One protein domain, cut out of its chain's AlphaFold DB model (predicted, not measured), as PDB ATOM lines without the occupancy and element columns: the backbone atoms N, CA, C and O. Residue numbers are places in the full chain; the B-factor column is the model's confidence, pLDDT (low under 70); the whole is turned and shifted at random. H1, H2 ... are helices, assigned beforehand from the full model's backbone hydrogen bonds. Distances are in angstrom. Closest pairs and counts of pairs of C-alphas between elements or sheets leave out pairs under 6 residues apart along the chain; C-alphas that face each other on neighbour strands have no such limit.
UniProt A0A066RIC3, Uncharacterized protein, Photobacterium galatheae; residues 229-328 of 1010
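This is residues 229 to 328 of the 1010 residues of an uncharacterized protein of Photobacterium galatheae (UniProt A0A066RIC3). H1 is the middle of a cluster of helices: H4 packs across it, H2 and H3 cross each other beside it, and short H5 packs by residues 231 to 235. The 100 printed residues hold five named helices, H1 to H5 along the chain, and no named strand: all helix, compact, radius of gyration of the C-alphas 13.5 A, spans 38 by 34 by 22 A.

H1, residues 231 to 243, begins at C-alpha 231 (97.496, 160.596, 186.610) and is 18.6 A long. H2 is 263 to 275, 18.2 A; H3 282 to 292, 15.2 A; H4 299 to 311, 18.5 A; H5 320 to 326, 9.9 A, ending at C-alpha 326 (95.062, 155.149, 179.870).

H1, the hub, touches H4 at a steep tilt of 51 degrees; their closest C-alphas, of Asp 236 and Leu 309, are 5.6 A apart. H2 touches H3, about perpendicular at 79 degrees, closest C-alphas Leu 270 and Leu 285, 6.7 A. In all five helices every O i to N i+4 pair is within hydrogen-bond range.

The printed part has no cut. The link from H1 to H2 is long, 19 residues; pLDDT is under 70 at 245 to 260, 296 and 298.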
ATOM      1  N   PHE A 229      98.327 165.282 192.947       86.50
ATOM      2  CA  PHE A 229      97.509 164.078 192.744       86.50
ATOM      3  C   PHE A 229      97.155 163.848 191.267       86.50
ATOM      4  O   PHE A 229      95.991 163.688 190.912       86.50
ATOM      5  N   ASN A 230      98.159 163.814 190.395       84.62
ATOM      6  CA  ASN A 230      97.965 163.626 188.957       84.62
ATOM      7  C   ASN A 230      97.853 162.146 188.524       84.62
ATOM      8  O   ASN A 230      98.059 161.213 189.301       84.62
ATOM      9  N   GLN A 231      97.549 161.923 187.244       84.81
ATOM     10  CA  GLN A 231      97.496 160.596 186.610       84.81
ATOM     11  C   GLN A 231      98.824 159.840 186.737       84.81
ATOM     12  O   GLN A 231      98.840 158.628 186.949       84.81
ATOM     13  N   THR A 232      99.938 160.574 186.666       84.81
ATOM     14  CA  THR A 232     101.291 160.057 186.886       84.81
ATOM     15  C   THR A 232     101.423 159.427 188.272       84.81
ATOM     16  O   THR A 232     101.926 158.315 188.371       84.81
ATOM     17  N   LEU A 233     100.895 160.066 189.324       88.75
ATOM     18  CA  LEU A 233     100.880 159.506 190.675       88.75
ATOM     19  C   LEU A 233     100.065 158.214 190.756       88.75
ATOM     20  O   LEU A 233     100.491 157.291 191.442       88.75
ATOM     21  N   VAL A 234      98.918 158.129 190.073       88.94
ATOM     22  CA  VAL A 234      98.125 156.889 190.058       88.94
ATOM     23  C   VAL A 234      98.901 155.769 189.371       88.94
ATOM     24  O   VAL A 234      99.022 154.711 189.973       88.94
ATOM     25  N   ARG A 235      99.502 156.002 188.193       88.50
ATOM     26  CA  ARG A 235     100.395 155.029 187.529       88.50
ATOM     27  C   ARG A 235     101.532 154.583 188.446       88.50
ATOM     28  O   ARG A 235     101.767 153.390 188.610       88.50
ATOM     29  N   ASP A 236     102.251 155.543 189.013       89.31
ATOM     30  CA  ASP A 236     103.430 155.290 189.838       89.31
ATOM     31  C   ASP A 236     103.035 154.520 191.111       89.31
ATOM     32  O   ASP A 236     103.742 153.611 191.550       89.31
ATOM     33  N   LEU A 237     101.845 154.796 191.653       90.50
ATOM     34  CA  LEU A 237     101.249 154.009 192.722       90.50
ATOM     35  C   LEU A 237     100.830 152.610 192.242       90.50
ATOM     36  O   LEU A 237     101.091 151.665 192.973       90.50
ATOM     37  N   SER A 238     100.277 152.422 191.037       88.19
ATOM     38  CA  SER A 238      99.997 151.086 190.472       88.19
ATOM     39  C   SER A 238     101.246 150.206 190.468       88.19
ATOM     40  O   SER A 238     101.197 149.061 190.913       88.19
ATOM     41  N   GLN A 239     102.370 150.752 189.991       86.12
ATOM     42  CA  GLN A 239     103.632 150.021 189.878       86.12
ATOM     43  C   GLN A 239     104.271 149.754 191.244       86.12
ATOM     44  O   GLN A 239     104.744 148.648 191.481       86.12
ATOM     45  N   LEU A 240     104.228 150.715 192.177       86.31
ATOM     46  CA  LEU A 240     104.682 150.480 193.552       86.31
ATOM     47  C   LEU A 240     103.805 149.440 194.262       86.31
ATOM     48  O   LEU A 240     104.320 148.559 194.949       86.31
ATOM     49  N   LEU A 241     102.482 149.499 194.096       82.69
ATOM     50  CA  LEU A 241     101.578 148.484 194.634       82.69
ATOM     51  C   LEU A 241     101.893 147.107 194.024       82.69
ATOM     52  O   LEU A 241     101.954 146.139 194.773       82.69
ATOM     53  N   ALA A 242     102.163 147.012 192.718       79.19
ATOM     54  CA  ALA A 242     102.569 145.765 192.063       79.19
ATOM     55  C   ALA A 242     103.909 145.215 192.597       79.19
ATOM     56  O   ALA A 242     103.962 144.073 193.042       79.19
ATOM     57  N   GLU A 243     104.968 146.028 192.639       78.94
ATOM     58  CA  GLU A 243     106.289 145.606 193.135       78.94
ATOM     59  C   GLU A 243     106.221 145.187 194.616       78.94
ATOM     60  O   GLU A 243     106.791 144.176 195.014       78.94
ATOM     61  N   THR A 244     105.432 145.889 195.441       74.31
ATOM     62  CA  THR A 244     105.222 145.527 196.859       74.31
ATOM     63  C   THR A 244     104.358 144.279 197.081       74.31
ATOM     64  O   THR A 244     104.204 143.854 198.229       74.31
ATOM     65  N   GLN A 245     103.805 143.679 196.021       67.19
ATOM     66  CA  GLN A 245     103.127 142.375 196.056       67.19
ATOM     67  C   GLN A 245     104.053 141.210 195.685       67.19
ATOM     68  O   GLN A 245     103.724 140.070 196.016       67.19
ATOM     69  N   ALA A 246     105.182 141.475 195.021       60.25
ATOM     70  CA  ALA A 246     106.027 140.437 194.445       60.25
ATOM     71  C   ALA A 246     106.656 139.533 195.519       60.25
ATOM     72  O   ALA A 246     107.305 140.004 196.464       60.25
ATOM     73  N   LYS A 247     106.501 138.212 195.370       53.91
ATOM     74  CA  LYS A 247     107.201 137.232 196.214       53.91
ATOM     75  C   LYS A 247     108.713 137.301 195.915       53.91
ATOM     76  O   LYS A 247     109.104 137.144 194.758       53.91
ATOM     77  N   PRO A 248     109.582 137.532 196.922       52.06
ATOM     78  CA  PRO A 248     111.009 137.753 196.695       52.06
ATOM     79  C   PRO A 248     111.688 136.516 196.096       52.06
ATOM     80  O   PRO A 248     111.518 135.405 196.599       52.06
ATOM     81  N   ALA A 249     112.474 136.724 195.036       46.53
ATOM     82  CA  ALA A 249     113.149 135.646 194.311       46.53
ATOM     83  C   ALA A 249     114.296 135.007 195.117       46.53
ATOM     84  O   ALA A 249     114.513 133.801 195.014       46.53
ATOM     85  N   ASP A 250     114.982 135.802 195.946       49.03
ATOM     86  CA  ASP A 250     116.112 135.384 196.778       49.03
ATOM     87  C   ASP A 250     115.922 135.807 198.245       49.03
ATOM     88  O   ASP A 250     115.253 136.793 198.563       49.03
ATOM     89  N   SER A 251     116.561 135.088 199.171       44.16
ATOM     90  CA  SER A 251     116.389 135.293 200.620       44.16
ATOM     91  C   SER A 251     116.985 136.594 201.181       44.16
ATOM     92  O   SER A 251     116.801 136.873 202.364       44.16
ATOM     93  N   GLU A 252     117.700 137.381 200.370       45.69
ATOM     94  CA  GLU A 252     118.230 138.703 200.755       45.69
ATOM     95  C   GLU A 252     117.303 139.865 200.352       45.69
ATOM     96  O   GLU A 252     117.382 140.951 200.934       45.69
ATOM     97  N   SER A 253     116.355 139.632 199.434       47.03
ATOM     98  CA  SER A 253     115.199 140.514 199.235       47.03
ATOM     99  C   SER A 253     114.195 140.314 200.376       47.03
ATOM    100  O   SER A 253     113.234 139.553 200.271       47.03
ATOM    101  N   ALA A 254     114.446 140.978 201.510       46.47
ATOM    102  CA  ALA A 254     113.530 140.994 202.646       46.47
ATOM    103  C   ALA A 254     112.141 141.491 202.203       46.47
ATOM    104  O   ALA A 254     112.029 142.525 201.547       46.47
ATOM    105  N   ALA A 255     111.098 140.726 202.535       49.44
ATOM    106  CA  ALA A 255     109.781 140.872 201.922       49.44
ATOM    107  C   ALA A 255     109.203 142.291 202.081       49.44
ATOM    108  O   ALA A 255     109.038 142.787 203.196       49.44
ATOM    109  N   LEU A 256     108.849 142.903 200.948       54.16
ATOM    110  CA  LEU A 256     108.305 144.260 200.859       54.16
ATOM    111  C   LEU A 256     107.053 144.534 201.722       54.16
ATOM    112  O   LEU A 256     106.999 145.640 202.265       54.16
ATOM    113  N   PRO A 257     106.059 143.629 201.880       58.97
ATOM    114  CA  PRO A 257     104.801 143.950 202.556       58.97
ATOM    115  C   PRO A 257     104.973 144.530 203.968       58.97
ATOM    116  O   PRO A 257     105.441 143.856 204.888       58.97
ATOM    117  N   LEU A 258     104.519 145.775 204.163       58.56
ATOM    118  CA  LEU A 258     104.548 146.480 205.449       58.56
ATOM    119  C   LEU A 258     103.564 145.854 206.457       58.56
ATOM    120  O   LEU A 258     102.447 146.338 206.646       58.56
ATOM    121  N   LEU A 259     104.006 144.749 207.070       53.91
ATOM    122  CA  LEU A 259     103.435 143.992 208.192       53.91
ATOM    123  C   LEU A 259     101.918 144.162 208.406       53.91
ATOM    124  O   LEU A 259     101.463 144.733 209.397       53.91
ATOM    125  N   GLY A 260     101.136 143.582 207.493       61.62
ATOM    126  CA  GLY A 260      99.695 143.377 207.671       61.62
ATOM    127  C   GLY A 260      98.780 144.476 207.123       61.62
ATOM    128  O   GLY A 260      97.573 144.393 207.342       61.62
ATOM    129  N   LEU A 261      99.306 145.472 206.402       71.25
ATOM    130  CA  LEU A 261      98.472 146.359 205.584       71.25
ATOM    131  C   LEU A 261      98.037 145.657 204.291       71.25
ATOM    132  O   LEU A 261      98.873 145.142 203.550       71.25
ATOM    133  N   THR A 262      96.742 145.703 203.968       76.44
ATOM    134  CA  THR A 262      96.271 145.354 202.618       76.44
ATOM    135  C   THR A 262      96.744 146.400 201.608       76.44
ATOM    136  O   THR A 262      96.960 147.564 201.951       76.44
ATOM    137  N   GLN A 263      96.824 146.029 200.330       78.50
ATOM    138  CA  GLN A 263      97.219 146.942 199.248       78.50
ATOM    139  C   GLN A 263      96.355 148.222 199.195       78.50
ATOM    140  O   GLN A 263      96.877 149.318 199.017       78.50
ATOM    141  N   SER A 264      95.052 148.125 199.485       79.56
ATOM    142  CA  SER A 264      94.162 149.289 199.626       79.56
ATOM    143  C   SER A 264      94.469 150.180 200.840       79.56
ATOM    144  O   SER A 264      94.357 151.403 200.752       79.56
ATOM    145  N   GLN A 265      94.889 149.605 201.972       84.12
ATOM    146  CA  GLN A 265      95.301 150.365 203.158       84.12
ATOM    147  C   GLN A 265      96.660 151.046 202.951       84.12
ATOM    148  O   GLN A 265      96.834 152.189 203.377       84.12
ATOM    149  N   LEU A 266      97.592 150.363 202.276       85.38
ATOM    150  CA  LEU A 266      98.887 150.904 201.867       85.38
ATOM    151  C   LEU A 266      98.705 152.089 200.911       85.38
ATOM    152  O   LEU A 266      99.199 153.178 201.202       85.38
ATOM    153  N   ALA A 267      97.924 151.912 199.841       89.12
ATOM    154  CA  ALA A 267      97.588 152.966 198.887       89.12
ATOM    155  C   ALA A 267      96.995 154.197 199.591       89.12
ATOM    156  O   ALA A 267      97.533 155.300 199.489       89.12
ATOM    157  N   ALA A 268      95.950 154.004 200.403       89.06
ATOM    158  CA  ALA A 268      95.318 155.094 201.141       89.06
ATOM    159  C   ALA A 268      96.267 155.780 202.148       89.06
ATOM    160  O   ALA A 268      96.096 156.965 202.439       89.06
ATOM    161  N   GLN A 269      97.265 155.074 202.692       88.19
ATOM    162  CA  GLN A 269      98.272 155.677 203.569       88.19
ATOM    163  C   GLN A 269      99.306 156.497 202.789       88.19
ATOM    164  O   GLN A 269      99.576 157.628 203.182       88.19
ATOM    165  N   LEU A 270      99.826 155.976 201.675       91.44
ATOM    166  CA  LEU A 270     100.765 156.701 200.815       91.44
ATOM    167  C   LEU A 270     100.133 157.969 200.228       91.44
ATOM    168  O   LEU A 270     100.789 159.005 200.188       91.44
ATOM    169  N   ILE A 271      98.847 157.934 199.868       93.62
ATOM    170  CA  ILE A 271      98.095 159.115 199.415       93.62
ATOM    171  C   ILE A 271      97.948 160.171 200.525       93.62
ATOM    172  O   ILE A 271      98.184 161.354 200.270       93.62
ATOM    173  N   ARG A 272      97.679 159.775 201.779       91.00
ATOM    174  CA  ARG A 272      97.702 160.707 202.927       91.00
ATOM    175  C   ARG A 272      99.092 161.301 203.166       91.00
ATOM    176  O   ARG A 272      99.210 162.511 203.356       91.00
ATOM    177  N   ASP A 273     100.134 160.475 203.133       91.62
ATOM    178  CA  ASP A 273     101.509 160.914 203.391       91.62
ATOM    179  C   ASP A 273     102.048 161.797 202.241       91.62
ATOM    180  O   ASP A 273     102.770 162.762 202.498       91.62
ATOM    181  N   LYS A 274     101.602 161.568 200.995       93.56
ATOM    182  CA  LYS A 274     101.819 162.450 199.833       93.56
ATOM    183  C   LYS A 274     101.096 163.787 199.993       93.56
ATOM    184  O   LYS A 274     101.716 164.826 199.782       93.56
ATOM    185  N   SER A 275      99.847 163.780 200.469       90.81
ATOM    186  CA  SER A 275      99.104 164.999 200.836       90.81
ATOM    187  C   SER A 275      99.851 165.844 201.876       90.81
ATOM    188  O   SER A 275      99.839 167.069 201.807       90.81
ATOM    189  N   ALA A 276     100.504 165.188 202.841       92.19
ATOM    190  CA  ALA A 276     101.258 165.828 203.919       92.19
ATOM    191  C   ALA A 276     102.716 166.171 203.550       92.19
ATOM    192  O   ALA A 276     103.420 166.812 204.333       92.19
ATOM    193  N   SER A 277     103.215 165.733 202.391       92.06
ATOM    194  CA  SER A 277     104.569 166.029 201.897       92.06
ATOM    195  C   SER A 277     104.622 166.014 200.356       92.06
ATOM    196  O   SER A 277     105.266 165.135 199.778       92.06
ATOM    197  N   PRO A 278     103.992 166.995 199.668       89.81
ATOM    198  CA  PRO A 278     103.817 166.974 198.209       89.81
ATOM    199  C   PRO A 278     105.106 166.841 197.389       89.81
ATOM    200  O   PRO A 278     105.079 166.268 196.302       89.81
ATOM    201  N   SER A 279     106.241 167.324 197.902       89.50
ATOM    202  CA  SER A 279     107.539 167.282 197.214       89.50
ATOM    203  C   SER A 279     108.266 165.935 197.268       89.50
ATOM    204  O   SER A 279     109.266 165.789 196.572       89.50
ATOM    205  N   ARG A 280     107.807 164.961 198.068       89.88
ATOM    206  CA  ARG A 280     108.431 163.628 198.158       89.88
ATOM    207  C   ARG A 280     107.916 162.677 197.072       89.88
ATOM    208  O   ARG A 280     106.751 162.762 196.660       89.88
ATOM    209  N   THR A 281     108.766 161.760 196.619       89.56
ATOM    210  CA  THR A 281     108.386 160.650 195.731       89.56
ATOM    211  C   THR A 281     107.611 159.577 196.499       89.56
ATOM    212  O   THR A 281     107.651 159.522 197.731       89.56
ATOM    213  N   LEU A 282     106.898 158.697 195.789       88.62
ATOM    214  CA  LEU A 282     106.237 157.557 196.431       88.62
ATOM    215  C   LEU A 282     107.256 156.599 197.076       88.62
ATOM    216  O   LEU A 282     107.004 156.129 198.182       88.62
ATOM    217  N   THR A 283     108.425 156.395 196.456       87.56
ATOM    218  CA  THR A 283     109.525 155.592 197.017       87.56
ATOM    219  C   THR A 283     110.030 156.171 198.342       87.56
ATOM    220  O   THR A 283     110.104 155.451 199.332       87.56
ATOM    221  N   GLU A 284     110.291 157.482 198.417       88.12
ATOM    222  CA  GLU A 284     110.729 158.136 199.662       88.12
ATOM    223  C   GLU A 284     109.687 158.018 200.784       88.12
ATOM    224  O   GLU A 284     110.035 157.799 201.946       88.12
ATOM    225  N   LEU A 285     108.400 158.173 200.451       89.81
ATOM    226  CA  LEU A 285     107.302 158.035 201.411       89.81
ATOM    227  C   LEU A 285     107.162 156.587 201.896       89.81
ATOM    228  O   LEU A 285     106.908 156.366 203.080       89.81
ATOM    229  N   TYR A 286     107.382 155.613 201.012       86.81
ATOM    230  CA  TYR A 286     107.362 154.187 201.325       86.81
ATOM    231  C   TYR A 286     108.522 153.770 202.241       86.81
ATOM    232  O   TYR A 286     108.291 153.167 203.290       86.81
ATOM    233  N   LEU A 287     109.756 154.158 201.901       84.56
ATOM    234  CA  LEU A 287     110.954 153.897 202.706       84.56
ATOM    235  C   LEU A 287     110.817 154.517 204.104       84.56
ATOM    236  O   LEU A 287     110.933 153.820 205.111       84.56
ATOM    237  N   LYS A 288     110.426 155.796 204.179       85.50
ATOM    238  CA  LYS A 288     110.124 156.481 205.445       85.50
ATOM    239  C   LYS A 288     109.011 155.781 206.237       85.50
ATOM    240  O   LYS A 288     109.023 155.788 207.469       85.50
ATOM    241  N   ARG A 289     108.030 155.162 205.567       83.81
ATOM    242  CA  ARG A 289     106.983 154.390 206.248       83.81
ATOM    243  C   ARG A 289     107.545 153.114 206.873       83.81
ATOM    244  O   ARG A 289     107.198 152.829 208.020       83.81
ATOM    245  N   ALA A 290     108.433 152.404 206.177       79.50
ATOM    246  CA  ALA A 290     109.152 151.252 206.720       79.50
ATOM    247  C   ALA A 290     109.964 151.632 207.972       79.50
ATOM    248  O   ALA A 290     109.794 151.002 209.018       79.50
ATOM    249  N   GLU A 291     110.722 152.737 207.921       81.44
ATOM    250  CA  GLU A 291     111.451 153.283 209.078       81.44
ATOM    251  C   GLU A 291     110.526 153.512 210.287       81.44
ATOM    252  O   GLU A 291     110.826 153.066 211.395       81.44
ATOM    253  N   THR A 292     109.362 154.152 210.090       81.25
ATOM    254  CA  THR A 292     108.402 154.408 211.187       81.25
ATOM    255  C   THR A 292     107.760 153.149 211.777       81.25
ATOM    256  O   THR A 292     107.201 153.213 212.872       81.25
ATOM    257  N   LEU A 293     107.844 152.014 211.080       79.62
ATOM    258  CA  LEU A 293     107.389 150.702 211.545       79.62
ATOM    259  C   LEU A 293     108.538 149.847 212.117       79.62
ATOM    260  O   LEU A 293     108.301 148.717 212.538       79.62
ATOM    261  N   GLY A 294     109.769 150.376 212.163       75.56
ATOM    262  CA  GLY A 294     110.957 149.655 212.632       75.56
ATOM    263  C   GLY A 294     111.511 148.638 211.627       75.56
ATOM    264  O   GLY A 294     112.221 147.719 212.027       75.56
ATOM    265  N   ILE A 295     111.175 148.781 210.342       75.06
ATOM    266  CA  ILE A 295     111.588 147.885 209.257       75.06
ATOM    267  C   ILE A 295     112.763 148.523 208.508       75.06
ATOM    268  O   ILE A 295     112.609 149.562 207.868       75.06
ATOM    269  N   THR A 296     113.931 147.880 208.554       68.06
ATOM    270  CA  THR A 296     115.110 148.292 207.777       68.06
ATOM    271  C   THR A 296     115.061 147.666 206.385       68.06
ATOM    272  O   THR A 296     115.357 146.482 206.231       68.06
ATOM    273  N   LEU A 297     114.701 148.459 205.376       71.19
ATOM    274  CA  LEU A 297     114.854 148.093 203.962       71.19
ATOM    275  C   LEU A 297     116.287 148.395 203.488       71.19
ATOM    276  O   LEU A 297     117.004 149.167 204.126       71.19
ATOM    277  N   ASN A 298     116.725 147.761 202.398       68.88
ATOM    278  CA  ASN A 298     118.081 147.922 201.865       68.88
ATOM    279  C   ASN A 298     118.095 148.766 200.574       68.88
ATOM    280  O   ASN A 298     117.062 149.012 199.953       68.88
ATOM    281  N   GLU A 299     119.285 149.204 200.154       75.25
ATOM    282  CA  GLU A 299     119.479 150.005 198.932       75.25
ATOM    283  C   GLU A 299     119.007 149.265 197.663       75.25
ATOM    284  O   GLU A 299     118.571 149.887 196.694       75.25
ATOM    285  N   HIS A 300     119.019 147.926 197.669       76.12
ATOM    286  CA  HIS A 300     118.470 147.125 196.576       76.12
ATOM    287  C   HIS A 300     116.947 147.309 196.456       76.12
ATOM    288  O   HIS A 300     116.457 147.508 195.349       76.12
ATOM    289  N   THR A 301     116.216 147.369 197.577       74.19
ATOM    290  CA  THR A 301     114.766 147.628 197.604       74.19
ATOM    291  C   THR A 301     114.398 148.976 196.972       74.19
ATOM    292  O   THR A 301     113.445 149.056 196.200       74.19
ATOM    293  N   GLU A 302     115.155 150.041 197.256       79.19
ATOM    294  CA  GLU A 302     114.927 151.356 196.638       79.19
ATOM    295  C   GLU A 302     115.156 151.314 195.119       79.19
ATOM    296  O   GLU A 302     114.348 151.837 194.348       79.19
ATOM    297  N   ASN A 303     116.217 150.634 194.674       82.88
ATOM    298  CA  ASN A 303     116.508 150.460 193.252       82.88
ATOM    299  C   ASN A 303     115.455 149.598 192.530       82.88
ATOM    300  O   ASN A 303     115.097 149.923 191.399       82.88
ATOM    301  N   GLN A 304     114.917 148.552 193.168       81.62
ATOM    302  CA  GLN A 304     113.805 147.751 192.634       81.62
ATOM    303  C   GLN A 304     112.547 148.607 192.437       81.62
ATOM    304  O   GLN A 304     112.044 148.707 191.318       81.62
ATOM    305  N   LEU A 305     112.107 149.318 193.484       83.19
ATOM    306  CA  LEU A 305     110.938 150.202 193.429       83.19
ATOM    307  C   LEU A 305     111.082 151.275 192.339       83.19
ATOM    308  O   LEU A 305     110.177 151.462 191.529       83.19
ATOM    309  N   ASN A 306     112.238 151.940 192.259       85.19
ATOM    310  CA  ASN A 306     112.496 152.938 191.219       85.19
ATOM    311  C   ASN A 306     112.559 152.310 189.809       85.19
ATOM    312  O   ASN A 306     112.105 152.928 188.848       85.19
ATOM    313  N   THR A 307     113.038 151.070 189.669       85.81
ATOM    314  CA  THR A 307     113.024 150.338 188.387       85.81
ATOM    315  C   THR A 307     111.598 149.986 187.951       85.81
ATOM    316  O   THR A 307     111.265 150.156 186.778       85.81
ATOM    317  N   ALA A 308     110.724 149.571 188.875       83.06
ATOM    318  CA  ALA A 308     109.307 149.334 188.590       83.06
ATOM    319  C   ALA A 308     108.592 150.617 188.118       83.06
ATOM    320  O   ALA A 308     107.832 150.585 187.148       83.06
ATOM    321  N   LEU A 309     108.900 151.767 188.731       86.75
ATOM    322  CA  LEU A 309     108.389 153.078 188.304       86.75
ATOM    323  C   LEU A 309     108.829 153.468 186.881       86.75
ATOM    324  O   LEU A 309     108.035 154.047 186.139       86.75
ATOM    325  N   GLU A 310     110.063 153.156 186.473       84.06
ATOM    326  CA  GLU A 310     110.526 153.386 185.095       84.06
ATOM    327  C   GLU A 310     109.905 152.391 184.097       84.06
ATOM    328  O   GLU A 310     109.451 152.801 183.026       84.06
ATOM    329  N   ASN A 311     109.798 151.107 184.457       81.75
ATOM    330  CA  ASN A 311     109.139 150.079 183.638       81.75
ATOM    331  C   ASN A 311     107.658 150.413 183.373       81.75
ATOM    332  O   ASN A 311     107.162 150.210 182.263       81.75
ATOM    333  N   GLY A 312     106.970 151.019 184.347       78.62
ATOM    334  CA  GLY A 312     105.606 151.527 184.193       78.62
ATOM    335  C   GLY A 312     105.417 152.546 183.066       78.62
ATOM    336  O   GLY A 312     104.303 152.725 182.583       78.62
ATOM    337  N   LYS A 313     106.488 153.213 182.619       77.44
ATOM    338  CA  LYS A 313     106.449 154.204 181.527       77.44
ATOM    339  C   LYS A 313     106.582 153.573 180.140       77.44
ATOM    340  O   LYS A 313     106.356 154.260 179.149       77.44
ATOM    341  N   THR A 314     106.979 152.304 180.060       76.06
ATOM    342  CA  THR A 314     107.298 151.592 178.808       76.06
ATOM    343  C   THR A 314     106.496 150.298 178.640       76.06
ATOM    344  O   THR A 314     106.858 149.432 177.841       76.06
ATOM    345  N   LEU A 315     105.384 150.174 179.376       75.38
ATOM    346  CA  LEU A 315     104.502 149.010 179.355       75.38
ATOM    347  C   LEU A 315     104.017 148.644 177.950       75.38
ATOM    348  O   LEU A 315     103.731 149.493 177.107       75.38
ATOM    349  N   HIS A 316     103.857 147.337 177.744       75.00
ATOM    350  CA  HIS A 316     103.301 146.777 176.522       75.00
ATOM    351  C   HIS A 316     101.849 147.242 176.343       75.00
ATOM    352  O   HIS A 316     101.007 146.963 177.199       75.00
ATOM    353  N   THR A 317     101.521 147.898 175.234       74.56
ATOM    354  CA  THR A 317     100.222 148.588 175.086       74.56
ATOM    355  C   THR A 317      99.011 147.659 174.985       74.56
ATOM    356  O   THR A 317      97.916 148.011 175.413       74.56
ATOM    357  N   LEU A 318      99.204 146.416 174.526       71.88
ATOM    358  CA  LEU A 318      98.173 145.370 174.616       71.88
ATOM    359  C   LEU A 318      97.901 144.863 176.049       71.88
ATOM    360  O   LEU A 318      96.965 144.086 176.244       71.88
ATOM    361  N   SER A 319      98.690 145.255 177.056       75.50
ATOM    362  CA  SER A 319      98.464 144.814 178.437       75.50
ATOM    363  C   SER A 319      97.223 145.469 179.050       75.50
ATOM    364  O   SER A 319      96.908 146.632 178.792       75.50
ATOM    365  N   ALA A 320      96.530 144.729 179.915       76.75
ATOM    366  CA  ALA A 320      95.409 145.271 180.679       76.75
ATOM    367  C   ALA A 320      95.849 146.386 181.648       76.75
ATOM    368  O   ALA A 320      95.088 147.313 181.910       76.75
ATOM    369  N   GLU A 321      97.097 146.338 182.124       77.62
ATOM    370  CA  GLU A 321      97.700 147.379 182.963       77.62
ATOM    371  C   GLU A 321      97.845 148.707 182.204       77.62
ATOM    372  O   GLU A 321      97.490 149.755 182.737       77.62
ATOM    373  N   TYR A 322      98.280 148.676 180.938       80.19
ATOM    374  CA  TYR A 322      98.323 149.873 180.092       80.19
ATOM    375  C   TYR A 322      96.919 150.450 179.859       80.19
ATOM    376  O   TYR A 322      96.718 151.644 180.073       80.19
ATOM    377  N   ARG A 323      95.918 149.610 179.534       80.88
ATOM    378  CA  ARG A 323      94.511 150.054 179.401       80.88
ATOM    379  C   ARG A 323      93.983 150.713 180.679       80.88
ATOM    380  O   ARG A 323      93.320 151.746 180.605       80.88
ATOM    381  N   TRP A 324      94.294 150.151 181.850       83.19
ATOM    382  CA  TRP A 324      93.976 150.773 183.139       83.19
ATOM    383  C   TRP A 324      94.617 152.149 183.279       83.19
ATOM    384  O   TRP A 324      93.927 153.102 183.635       83.19
ATOM    385  N   GLN A 325      95.896 152.285 182.940       80.88
ATOM    386  CA  GLN A 325      96.604 153.558 183.041       80.88
ATOM    387  C   GLN A 325      96.070 154.617 182.066       80.88
ATOM    388  O   GLN A 325      95.853 155.751 182.492       80.88
ATOM    389  N   GLU A 326      95.768 154.260 180.810       81.75
ATOM    390  CA  GLU A 326      95.062 155.149 179.870       81.75
ATOM    391  C   GLU A 326      93.706 155.602 180.431       81.75
ATOM    392  O   GLU A 326      93.321 156.763 180.276       81.75
ATOM    393  N   SER A 327      92.990 154.714 181.131       81.62
ATOM    394  CA  SER A 327      91.658 155.013 181.662       81.62
ATOM    395  C   SER A 327      91.628 156.096 182.745       81.62
ATOM    396  O   SER A 327      90.551 156.620 183.019       81.62
ATOM    397  N   PHE A 328      92.765 156.472 183.346       80.62
ATOM    398  CA  PHE A 328      92.831 157.512 184.385       80.62
ATOM    399  C   PHE A 328      92.932 158.939 183.829       80.62
ATOM    400  O   PHE A 328      92.761 159.910 184.575       80.62
TER     401      PHE A 328